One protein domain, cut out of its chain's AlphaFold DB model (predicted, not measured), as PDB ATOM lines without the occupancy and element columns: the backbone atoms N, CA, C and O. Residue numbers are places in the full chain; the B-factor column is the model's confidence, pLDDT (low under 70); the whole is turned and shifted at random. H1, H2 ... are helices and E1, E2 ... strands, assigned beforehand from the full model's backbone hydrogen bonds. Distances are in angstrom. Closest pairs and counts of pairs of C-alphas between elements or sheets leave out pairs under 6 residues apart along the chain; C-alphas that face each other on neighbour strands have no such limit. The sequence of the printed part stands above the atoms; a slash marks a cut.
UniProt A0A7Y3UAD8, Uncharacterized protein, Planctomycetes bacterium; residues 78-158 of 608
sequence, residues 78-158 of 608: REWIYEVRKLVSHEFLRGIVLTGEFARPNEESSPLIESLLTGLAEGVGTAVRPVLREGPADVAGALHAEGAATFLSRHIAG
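Overview. This is residues 78 to 158 of the 608 residues of an uncharacterized protein of Planctomycetes bacterium (UniProt A0A7Y3UAD8). A short two-strand parallel sheet, E1 and E2, lies in the middle; H1 and H2 pack together at one end, and residues 145 to 158, of which 145 to 156 belong to H3, stick out at the other. The printed part has 81 residues, with three named helices and two named strands in the order H1 E1 H2 E2 H3; the class is mostly helix, as helices hold 36 of the 42 residues in named elements, and the whole is loose, radius of gyration of the C-alphas 15.4 A, spanning 42 by 34 by 21 A.

Along the chain. Find E1 at residues 96 to 98, E2 at 131 to 133 and H2 at 110 to 121, 16.3 A long. H1, residues 78 to 87, starts at C-alpha 78 (-17.663, 6.121, 13.968); H3, residues 143 to 156, runs 19.5 A to C-alpha 156 (-51.582, -9.942, -5.633).

Arrangement. Look at N 98 and O 132, 2.9 A apart, within hydrogen-bond range between parallel E1 and E2. E1, H2, E2 form a strand-helix-strand unit, parallel neighbours with a helix between, its crossover right-handed. H2 touches H1 with residues 116 to 120 alone, closest C-alphas Leu 120 and Ile 81, 6.0 A. H3 is apart from H1, H2 and E1. Every O i to N i+4 pair in H1, H2 and H3 is within hydrogen-bond range.

Size, cuts and confidence. The farthest C-alphas, Glu 108 and Gly 158, are 44.6 A apart. The printed part has no cut; E1 to H2 is a long link. Residues 123 to 142 are among 39 with pLDDT under 70.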
ATOM      1  N   ARG A  78     -18.914   6.540  14.606       73.38
ATOM      2  CA  ARG A  78     -17.663   6.121  13.968       73.38
ATOM      3  C   ARG A  78     -17.315   4.659  14.253       73.38
ATOM      4  O   ARG A  78     -16.900   3.949  13.339       73.38
ATOM      5  N   GLU A  79     -17.497   4.202  15.491       78.38
ATOM      6  CA  GLU A  79     -17.279   2.799  15.874       78.38
ATOM      7  C   GLU A  79     -18.278   1.878  15.177       78.38
ATOM      8  O   GLU A  79     -17.907   0.818  14.679       78.38
ATOM      9  N   TRP A  80     -19.529   2.314  15.048       79.12
ATOM     10  CA  TRP A  80     -20.535   1.553  14.316       79.12
ATOM     11  C   TRP A  80     -20.232   1.447  12.819       79.12
ATOM     12  O   TRP A  80     -20.286   0.350  12.269       79.12
ATOM     13  N   ILE A  81     -19.839   2.546  12.163       72.50
ATOM     14  CA  ILE A  81     -19.379   2.532  10.761       72.50
ATOM     15  C   ILE A  81     -18.233   1.533  10.581       72.50
ATOM     16  O   ILE A  81     -18.211   0.771   9.613       72.50
ATOM     17  N   TYR A  82     -17.279   1.533  11.511       77.88
ATOM     18  CA  TYR A  82     -16.135   0.632  11.477       77.88
ATOM     19  C   TYR A  82     -16.556  -0.843  11.572       77.88
ATOM     20  O   TYR A  82     -16.098  -1.656  10.768       77.88
ATOM     21  N   GLU A  83     -17.480  -1.188  12.471       77.56
ATOM     22  CA  GLU A  83     -18.011  -2.554  12.581       77.56
ATOM     23  C   GLU A  83     -18.843  -2.966  11.356       77.56
ATOM     24  O   GLU A  83     -18.664  -4.065  10.827       77.56
ATOM     25  N   VAL A  84     -19.683  -2.074  10.820       73.25
ATOM     26  CA  VAL A  84     -20.428  -2.325   9.573       73.25
ATOM     27  C   VAL A  84     -19.468  -2.604   8.411       73.25
ATOM     28  O   VAL A  84     -19.692  -3.531   7.634       73.25
ATOM     29  N   ARG A  85     -18.362  -1.859   8.307       73.06
ATOM     30  CA  ARG A  85     -17.340  -2.061   7.265       73.06
ATOM     31  C   ARG A  85     -16.577  -3.374   7.399       73.06
ATOM     32  O   ARG A  85     -16.171  -3.931   6.387       73.06
ATOM     33  N   LYS A  86     -16.378  -3.890   8.614       71.31
ATOM     34  CA  LYS A  86     -15.801  -5.235   8.793       71.31
ATOM     35  C   LYS A  86     -16.723  -6.326   8.258       71.31
ATOM     36  O   LYS A  86     -16.244  -7.351   7.784       71.31
ATOM     37  N   LEU A  87     -18.033  -6.110   8.362       68.94
ATOM     38  CA  LEU A  87     -19.054  -7.081   7.975       68.94
ATOM     39  C   LEU A  87     -19.385  -7.024   6.480       68.94
ATOM     40  O   LEU A  87     -19.698  -8.050   5.879       68.94
ATOM     41  N   VAL A  88     -19.309  -5.841   5.870       65.75
ATOM     42  CA  VAL A  88     -19.545  -5.637   4.439       65.75
ATOM     43  C   VAL A  88     -18.192  -5.523   3.747       65.75
ATOM     44  O   VAL A  88     -17.557  -4.476   3.824       65.75
ATOM     45  N   SER A  89     -17.730  -6.585   3.075       61.78
ATOM     46  CA  SER A  89     -16.449  -6.506   2.364       61.78
ATOM     47  C   SER A  89     -16.462  -5.326   1.378       61.78
ATOM     48  O   SER A  89     -17.465  -5.059   0.704       61.78
ATOM     49  N   HIS A  90     -15.344  -4.600   1.308       59.31
ATOM     50  CA  HIS A  90     -15.213  -3.384   0.501       59.31
ATOM     51  C   HIS A  90     -15.545  -3.584  -0.988       59.31
ATOM     52  O   HIS A  90     -15.899  -2.626  -1.669       59.31
ATOM     53  N   GLU A  91     -15.489  -4.821  -1.485       58.03
ATOM     54  CA  GLU A  91     -15.789  -5.176  -2.875       58.03
ATOM     55  C   GLU A  91     -17.295  -5.205  -3.200       58.03
ATOM     56  O   GLU A  91     -17.675  -5.121  -4.372       58.03
ATOM     57  N   PHE A  92     -18.171  -5.288  -2.191       59.66
ATOM     58  CA  PHE A  92     -19.618  -5.450  -2.395       59.66
ATOM     59  C   PHE A  92     -20.457  -4.215  -2.052       59.66
ATOM     60  O   PHE A  92     -21.664  -4.218  -2.313       59.66
ATOM     61  N   LEU A  93     -19.865  -3.142  -1.513       66.25
ATOM     62  CA  LEU A  93     -20.619  -1.922  -1.219       66.25
ATOM     63  C   LEU A  93     -20.938  -1.158  -2.516       66.25
ATOM     64  O   LEU A  93     -20.077  -0.516  -3.111       66.25
ATOM     65  N   ARG A  94     -22.199  -1.223  -2.957       64.25
ATOM     66  CA  ARG A  94     -22.674  -0.582  -4.201       64.25
ATOM     67  C   ARG A  94     -23.270   0.815  -4.008       64.25
ATOM     68  O   ARG A  94     -23.368   1.564  -4.973       64.25
ATOM     69  N   GLY A  95     -23.681   1.159  -2.793       73.25
ATOM     70  CA  GLY A  95     -24.352   2.420  -2.483       73.25
ATOM     71  C   GLY A  95     -24.919   2.424  -1.068       73.25
ATOM     72  O   GLY A  95     -24.924   1.394  -0.388       73.25
ATOM     73  N   ILE A  96     -25.398   3.588  -0.631       75.12
ATOM     74  CA  ILE A  96     -26.000   3.792   0.692       75.12
ATOM     75  C   ILE A  96     -27.434   4.279   0.485       75.12
ATOM     76  O   ILE A  96     -27.678   5.119  -0.376       75.12
ATOM     77  N   VAL A  97     -28.386   3.755   1.258       75.38
ATOM     78  CA  VAL A  97     -29.787   4.199   1.222       75.38
ATOM     79  C   VAL A  97     -30.135   4.788   2.586       75.38
ATOM     80  O   VAL A  97     -30.024   4.094   3.596       75.38
ATOM     81  N   LEU A  98     -30.533   6.060   2.608       74.50
ATOM     82  CA  LEU A  98     -30.994   6.782   3.793       74.50
ATOM     83  C   LEU A  98     -32.510   6.966   3.710       74.50
ATOM     84  O   LEU A  98     -33.012   7.514   2.728       74.50
ATOM     85  N   THR A  99     -33.225   6.527   4.746       73.25
ATOM     86  CA  THR A  99     -34.698   6.518   4.790       73.25
ATOM     87  C   THR A  99     -35.224   6.932   6.164       73.25
ATOM     88  O   THR A  99     -34.473   6.891   7.142       73.25
ATOM     89  N   GLY A 100     -36.510   7.276   6.254       72.56
ATOM     90  CA  GLY A 100     -37.179   7.631   7.509       72.56
ATOM     91  C   GLY A 100     -36.822   9.029   8.028       72.56
ATOM     92  O   GLY A 100     -36.442   9.914   7.263       72.56
ATOM     93  N   GLU A 101     -36.949   9.250   9.340       69.06
ATOM     94  CA  GLU A 101     -36.764  10.579   9.952       69.06
ATOM     95  C   GLU A 101     -35.345  11.135   9.765       69.06
ATOM     96  O   GLU A 101     -35.186  12.326   9.518       69.06
ATOM     97  N   PHE A 102     -34.328  10.267   9.748       65.12
ATOM     98  CA  PHE A 102     -32.941  10.650   9.460       65.12
ATOM     99  C   PHE A 102     -32.710  11.081   8.009       65.12
ATOM    100  O   PHE A 102     -31.707  11.721   7.715       65.12
ATOM    101  N   ALA A 103     -33.600  10.751   7.071       68.06
ATOM    102  CA  ALA A 103     -33.463  11.235   5.702       68.06
ATOM    103  C   ALA A 103     -33.873  12.711   5.575       68.06
ATOM    104  O   ALA A 103     -33.407  13.387   4.655       68.06
ATOM    105  N   ARG A 104     -34.656  13.250   6.523       69.31
ATOM    106  CA  ARG A 104     -35.052  14.663   6.549       69.31
ATOM    107  C   ARG A 104     -33.865  15.522   6.997       69.31
ATOM    108  O   ARG A 104     -33.424  15.391   8.138       69.31
ATOM    109  N   PRO A 105     -33.311  16.390   6.132       60.22
ATOM    110  CA  PRO A 105     -32.341  17.369   6.596       60.22
ATOM    111  C   PRO A 105     -33.082  18.352   7.500       60.22
ATOM    112  O   PRO A 105     -33.937  19.093   7.026       60.22
ATOM    113  N   ASN A 106     -32.765  18.356   8.790       64.00
ATOM    114  CA  ASN A 106     -32.870  19.573   9.581       64.00
ATOM    115  C   ASN A 106     -31.449  20.153   9.716       64.00
ATOM    116  O   ASN A 106     -30.462  19.455   9.460       64.00
ATOM    117  N   GLU A 107     -31.333  21.443  10.040       58.88
ATOM    118  CA  GLU A 107     -30.031  22.129  10.109       58.88
ATOM    119  C   GLU A 107     -29.053  21.447  11.091       58.88
ATOM    120  O   GLU A 107     -27.841  21.519  10.905       58.88
ATOM    121  N   GLU A 108     -29.571  20.698  12.070       59.16
ATOM    122  CA  GLU A 108     -28.793  20.002  13.099       59.16
ATOM    123  C   GLU A 108     -28.343  18.575  12.713       59.16
ATOM    124  O   GLU A 108     -27.266  18.142  13.124       59.16
ATOM    125  N   SER A 109     -29.103  17.825  11.904       61.00
ATOM    126  CA  SER A 109     -28.798  16.421  11.563       61.00
ATOM    127  C   SER A 109     -27.914  16.275  10.323       61.00
ATOM    128  O   SER A 109     -27.248  15.248  10.152       61.00
ATOM    129  N   SER A 110     -27.865  17.299   9.463       67.38
ATOM    130  CA  SER A 110     -27.115  17.253   8.203       67.38
ATOM    131  C   SER A 110     -25.611  16.981   8.391       67.38
ATOM    132  O   SER A 110     -25.091  16.122   7.678       67.38
ATOM    133  N   PRO A 111     -24.895  17.596   9.358       74.62
ATOM    134  CA  PRO A 111     -23.476  17.304   9.587       74.62
ATOM    135  C   PRO A 111     -23.212  15.861  10.041       74.62
ATOM    136  O   PRO A 111     -22.210  15.257   9.652       74.62
ATOM    137  N   LEU A 112     -24.116  15.284  10.839       69.94
ATOM    138  CA  LEU A 112     -24.002  13.904  11.315       69.94
ATOM    139  C   LEU A 112     -24.188  12.903  10.168       69.94
ATOM    140  O   LEU A 112     -23.425  11.945  10.050       69.94
ATOM    141  N   ILE A 113     -25.180  13.144   9.308       70.50
ATOM    142  CA  ILE A 113     -25.474  12.309   8.139       70.50
ATOM    143  C   ILE A 113     -24.331  12.379   7.122       70.50
ATOM    144  O   ILE A 113     -23.889  11.344   6.631       70.50
ATOM    145  N   GLU A 114     -23.799  13.569   6.844       74.81
ATOM    146  CA  GLU A 114     -22.645  13.723   5.951       74.81
ATOM    147  C   GLU A 114     -21.395  13.030   6.514       74.81
ATOM    148  O   GLU A 114     -20.671  12.356   5.780       74.81
ATOM    149  N   SER A 115     -21.176  13.101   7.832       74.62
ATOM    150  CA  SER A 115     -20.098  12.372   8.514       74.62
ATOM    151  C   SER A 115     -20.266  10.848   8.403       74.62
ATOM    152  O   SER A 115     -19.308  10.135   8.100       74.62
ATOM    153  N   LEU A 116     -21.497  10.342   8.555       73.81
ATOM    154  CA  LEU A 116     -21.853   8.931   8.352       73.81
ATOM    155  C   LEU A 116     -21.555   8.460   6.926       73.81
ATOM    156  O   LEU A 116     -20.898   7.435   6.729       73.81
ATOM    157  N   LEU A 117     -22.038   9.208   5.934       74.12
ATOM    158  CA  LEU A 117     -21.853   8.893   4.520       74.12
ATOM    159  C   LEU A 117     -20.376   8.926   4.133       74.12
ATOM    160  O   LEU A 117     -19.895   8.003   3.476       74.12
ATOM    161  N   THR A 118     -19.652   9.946   4.597       76.81
ATOM    162  CA  THR A 118     -18.215  10.097   4.353       76.81
ATOM    163  C   THR A 118     -17.436   8.941   4.981       76.81
ATOM    164  O   THR A 118     -16.672   8.278   4.286       76.81
ATOM    165  N   GLY A 119     -17.688   8.608   6.251       76.44
ATOM    166  CA  GLY A 119     -16.993   7.515   6.940       76.44
ATOM    167  C   GLY A 119     -17.281   6.121   6.362       76.44
ATOM    168  O   GLY A 119     -16.403   5.249   6.369       76.44
ATOM    169  N   LEU A 120     -18.489   5.890   5.833       73.00
ATOM    170  CA  LEU A 120     -18.839   4.650   5.129       73.00
ATOM    171  C   LEU A 120     -18.197   4.570   3.736       73.00
ATOM    172  O   LEU A 120     -17.848   3.475   3.294       73.00
ATOM    173  N   ALA A 121     -18.036   5.708   3.057       72.44
ATOM    174  CA  ALA A 121     -17.412   5.791   1.738       72.44
ATOM    175  C   ALA A 121     -15.872   5.772   1.790       72.44
ATOM    176  O   ALA A 121     -15.237   5.338   0.830       72.44
ATOM    177  N   GLU A 122     -15.254   6.206   2.893       74.44
ATOM    178  CA  GLU A 122     -13.797   6.214   3.066       74.44
ATOM    179  C   GLU A 122     -13.180   4.834   2.778       74.44
ATOM    180  O   GLU A 122     -13.534   3.838   3.396       74.44
ATOM    181  N   GLY A 123     -12.208   4.737   1.871       68.56
ATOM    182  CA  GLY A 123     -11.499   3.480   1.577       68.56
ATOM    183  C   GLY A 123     -12.251   2.484   0.684       68.56
ATOM    184  O   GLY A 123     -11.654   1.502   0.249       68.56
ATOM    185  N   VAL A 124     -13.514   2.747   0.345       62.91
ATOM    186  CA  VAL A 124     -14.149   2.149  -0.834       62.91
ATOM    187  C   VAL A 124     -13.773   3.073  -1.990       62.91
ATOM    188  O   VAL A 124     -13.960   4.280  -1.881       62.91
ATOM    189  N   GLY A 125     -13.131   2.568  -3.048       61.25
ATOM    190  CA  GLY A 125     -12.659   3.412  -4.159       61.25
ATOM    191  C   GLY A 125     -13.759   4.335  -4.716       61.25
ATOM    192  O   GLY A 125     -14.937   4.162  -4.416       61.25
ATOM    193  N   THR A 126     -13.403   5.295  -5.575       55.06
ATOM    194  CA  THR A 126     -14.264   6.369  -6.142       55.06
ATOM    195  C   THR A 126     -15.595   5.943  -6.813       55.06
ATOM    196  O   THR A 126     -16.322   6.790  -7.339       55.06
ATOM    197  N   ALA A 127     -15.934   4.652  -6.789       55.28
ATOM    198  CA  ALA A 127     -17.082   3.991  -7.389       55.28
ATOM    199  C   ALA A 127     -18.351   3.888  -6.507       55.28
ATOM    200  O   ALA A 127     -19.367   3.416  -7.016       55.28
ATOM    201  N   VAL A 128     -18.366   4.324  -5.237       55.06
ATOM    202  CA  VAL A 128     -19.627   4.381  -4.454       55.06
ATOM    203  C   VAL A 128     -20.453   5.589  -4.902       55.06
ATOM    204  O   VAL A 128     -20.297   6.697  -4.400       55.06
ATOM    205  N   ARG A 129     -21.303   5.397  -5.910       56.75
ATOM    206  CA  ARG A 129     -22.188   6.427  -6.478       56.75
ATOM    207  C   ARG A 129     -23.502   5.735  -6.863       56.75
ATOM    208  O   ARG A 129     -23.539   5.168  -7.953       56.75
ATOM    209  N   PRO A 130     -24.538   5.673  -6.000       56.38
ATOM    210  CA  PRO A 130     -25.124   6.833  -5.316       56.38
ATOM    211  C   PRO A 130     -25.479   6.620  -3.824       56.38
ATOM    212  O   PRO A 130     -25.697   5.499  -3.356       56.38
ATOM    213  N   VAL A 131     -25.612   7.728  -3.088       63.88
ATOM    214  CA  VAL A 131     -26.411   7.771  -1.855       63.88
ATOM    215  C   VAL A 131     -27.849   8.063  -2.267       63.88
ATOM    216  O   VAL A 131     -28.131   9.140  -2.788       63.88
ATOM    217  N   LEU A 132     -28.755   7.107  -2.081       67.00
ATOM    218  CA  LEU A 132     -30.179   7.328  -2.304       67.00
ATOM    219  C   LEU A 132     -30.775   7.888  -1.012       67.00
ATOM    220  O   LEU A 132     -30.835   7.191   0.000       67.00
ATOM    221  N   ARG A 133     -31.166   9.161  -1.043       67.44
ATOM    222  CA  ARG A 133     -31.797   9.855   0.080       67.44
ATOM    223  C   ARG A 133     -33.286   9.992  -0.198       67.44
ATOM    224  O   ARG A 133     -33.672  10.566  -1.213       67.44
ATOM    225  N   GLU A 134     -34.107   9.475   0.702       65.44
ATOM    226  CA  GLU A 134     -35.543   9.740   0.704       65.44
ATOM    227  C   GLU A 134     -35.777  11.241   0.952       65.44
ATOM    228  O   GLU A 134     -35.358  11.778   1.979       65.44
ATOM    229  N   GLY A 135     -36.368  11.952  -0.011       59.91
ATOM    230  CA  GLY A 135     -36.719  13.361   0.171       59.91
ATOM    231  C   GLY A 135     -37.823  13.539   1.226       59.91
ATOM    232  O   GLY A 135     -38.546  12.586   1.524       59.91
ATOM    233  N   PRO A 136     -37.996  14.744   1.794       55.25
ATOM    234  CA  PRO A 136     -39.119  15.041   2.674       55.25
ATOM    235  C   PRO A 136     -40.407  15.103   1.839       55.25
ATOM    236  O   PRO A 136     -40.776  16.157   1.336       55.25
ATOM    237  N   ALA A 137     -41.065  13.964   1.640       50.66
ATOM    238  CA  ALA A 137     -42.405  13.906   1.068       50.66
ATOM    239  C   ALA A 137     -43.432  13.643   2.179       50.66
ATOM    240  O   ALA A 137     -43.215  12.807   3.065       50.66
ATOM    241  N   ASP A 138     -44.547  14.369   2.133       56.19
ATOM    242  CA  ASP A 138     -45.700  14.246   3.023       56.19
ATOM    243  C   ASP A 138     -46.386  12.881   2.864       56.19
ATOM    244  O   ASP A 138     -47.405  12.796   2.199       56.19
ATOM    245  N   VAL A 139     -45.854  11.807   3.467       53.88
ATOM    246  CA  VAL A 139     -46.435  10.442   3.593       53.88
ATOM    247  C   VAL A 139     -46.709   9.694   2.262       53.88
ATOM    248  O   VAL A 139     -46.408   8.507   2.154       53.88
ATOM    249  N   ALA A 140     -47.203  10.364   1.221       46.81
ATOM    250  CA  ALA A 140     -47.304   9.934  -0.162       46.81
ATOM    251  C   ALA A 140     -45.937  10.097  -0.849       46.81
ATOM    252  O   ALA A 140     -45.580  11.177  -1.311       46.81
ATOM    253  N   GLY A 141     -45.151   9.022  -0.875       54.28
ATOM    254  CA  GLY A 141     -43.797   9.016  -1.448       54.28
ATOM    255  C   GLY A 141     -42.715   8.507  -0.501       54.28
ATOM    256  O   GLY A 141     -41.537   8.576  -0.842       54.28
ATOM    257  N   ALA A 142     -43.089   7.984   0.674       69.25
ATOM    258  CA  ALA A 142     -42.135   7.261   1.497       69.25
ATOM    259  C   ALA A 142     -41.712   5.966   0.771       69.25
ATOM    260  O   ALA A 142     -42.555   5.101   0.523       69.25
ATOM    261  N   LEU A 143     -40.428   5.809   0.447       73.75
ATOM    262  CA  LEU A 143     -39.821   4.665  -0.246       73.75
ATOM    263  C   LEU A 143     -40.210   3.328   0.385       73.75
ATOM    264  O   LEU A 143     -40.385   2.335  -0.317       73.75
ATOM    265  N   HIS A 144     -40.366   3.294   1.709       74.31
ATOM    266  CA  HIS A 144     -40.831   2.104   2.424       74.31
ATOM    267  C   HIS A 144     -42.289   1.777   2.126       74.31
ATOM    268  O   HIS A 144     -42.619   0.620   1.873       74.31
ATOM    269  N   ALA A 145     -43.158   2.788   2.134       79.75
ATOM    270  CA  ALA A 145     -44.572   2.623   1.821       79.75
ATOM    271  C   ALA A 145     -44.767   2.276   0.338       79.75
ATOM    272  O   ALA A 145     -45.531   1.369   0.022       79.75
ATOM    273  N   GLU A 146     -44.027   2.926  -0.564       81.12
ATOM    274  CA  GLU A 146     -44.021   2.620  -1.997       81.12
ATOM    275  C   GLU A 146     -43.461   1.221  -2.275       81.12
ATOM    276  O   GLU A 146     -44.043   0.457  -3.046       81.12
ATOM    277  N   GLY A 147     -42.374   0.838  -1.601       84.19
ATOM    278  CA  GLY A 147     -41.802  -0.502  -1.667       84.19
ATOM    279  C   GLY A 147     -42.781  -1.567  -1.175       84.19
ATOM    280  O   GLY A 147     -42.961  -2.585  -1.844       84.19
ATOM    281  N   ALA A 148     -43.473  -1.321  -0.059       84.56
ATOM    282  CA  ALA A 148     -44.501  -2.215   0.473       84.56
ATOM    283  C   ALA A 148     -45.727  -2.305  -0.451       84.56
ATOM    284  O   ALA A 148     -46.212  -3.406  -0.720       84.56
ATOM    285  N   ALA A 149     -46.197  -1.177  -0.991       86.81
ATOM    286  CA  ALA A 149     -47.298  -1.133  -1.949       86.81
ATOM    287  C   ALA A 149     -46.937  -1.860  -3.253       86.81
ATOM    288  O   ALA A 149     -47.721  -2.664  -3.753       86.81
ATOM    289  N   THR A 150     -45.722  -1.649  -3.767       86.62
ATOM    290  CA  THR A 150     -45.185  -2.343  -4.945       86.62
ATOM    291  C   THR A 150     -45.063  -3.840  -4.689       86.62
ATOM    292  O   THR A 150     -45.488  -4.645  -5.519       86.62
ATOM    293  N   PHE A 151     -44.528  -4.233  -3.529       87.94
ATOM    294  CA  PHE A 151     -44.448  -5.631  -3.114       87.94
ATOM    295  C   PHE A 151     -45.839  -6.274  -3.080       87.94
ATOM    296  O   PHE A 151     -46.033  -7.322  -3.694       87.94
ATOM    297  N   LEU A 152     -46.814  -5.644  -2.413       87.44
ATOM    298  CA  LEU A 152     -48.176  -6.164  -2.280       87.44
ATOM    299  C   LEU A 152     -48.892  -6.238  -3.632       87.44
ATOM    300  O   LEU A 152     -49.498  -7.259  -3.943       87.44
ATOM    301  N   SER A 153     -48.775  -5.199  -4.460       91.94
ATOM    302  CA  SER A 153     -49.342  -5.161  -5.812       91.94
ATOM    303  C   SER A 153     -48.803  -6.307  -6.673       91.94
ATOM    304  O   SER A 153     -49.572  -7.094  -7.231       91.94
ATOM    305  N   ARG A 154     -47.475  -6.492  -6.696       88.88
ATOM    306  CA  ARG A 154     -46.829  -7.607  -7.405       88.88
ATOM    307  C   ARG A 154     -47.251  -8.956  -6.829       88.88
ATOM    308  O   ARG A 154     -47.514  -9.877  -7.595       88.88
ATOM    309  N   HIS A 155     -47.364  -9.071  -5.506       85.44
ATOM    310  CA  HIS A 155     -47.812 -10.288  -4.835       85.44
ATOM    311  C   HIS A 155     -49.237 -10.685  -5.248       85.44
ATOM    312  O   HIS A 155     -49.450 -11.825  -5.657       85.44
ATOM    313  N   ILE A 156     -50.187  -9.741  -5.209       89.50
ATOM    314  CA  ILE A 156     -51.582  -9.942  -5.633       89.50
ATOM    315  C   ILE A 156     -51.645 -10.321  -7.118       89.50
ATOM    316  O   ILE A 156     -52.388 -11.224  -7.494       89.50
ATOM    317  N   ALA A 157     -50.818  -9.693  -7.957       90.00
ATOM    318  CA  ALA A 157     -50.721  -9.995  -9.384       90.00
ATOM    319  C   ALA A 157     -49.947 -11.294  -9.707       90.00
ATOM    320  O   ALA A 157     -49.729 -11.601 -10.880       90.00
ATOM    321  N   GLY A 158     -49.474 -12.046  -8.703       83.62
ATOM    322  CA  GLY A 158     -48.670 -13.257  -8.901       83.62
ATOM    323  C   GLY A 158     -47.282 -13.007  -9.511       83.62
ATOM    324  O   GLY A 158     -46.630 -13.947  -9.969       83.62
TER     325      GLY A 158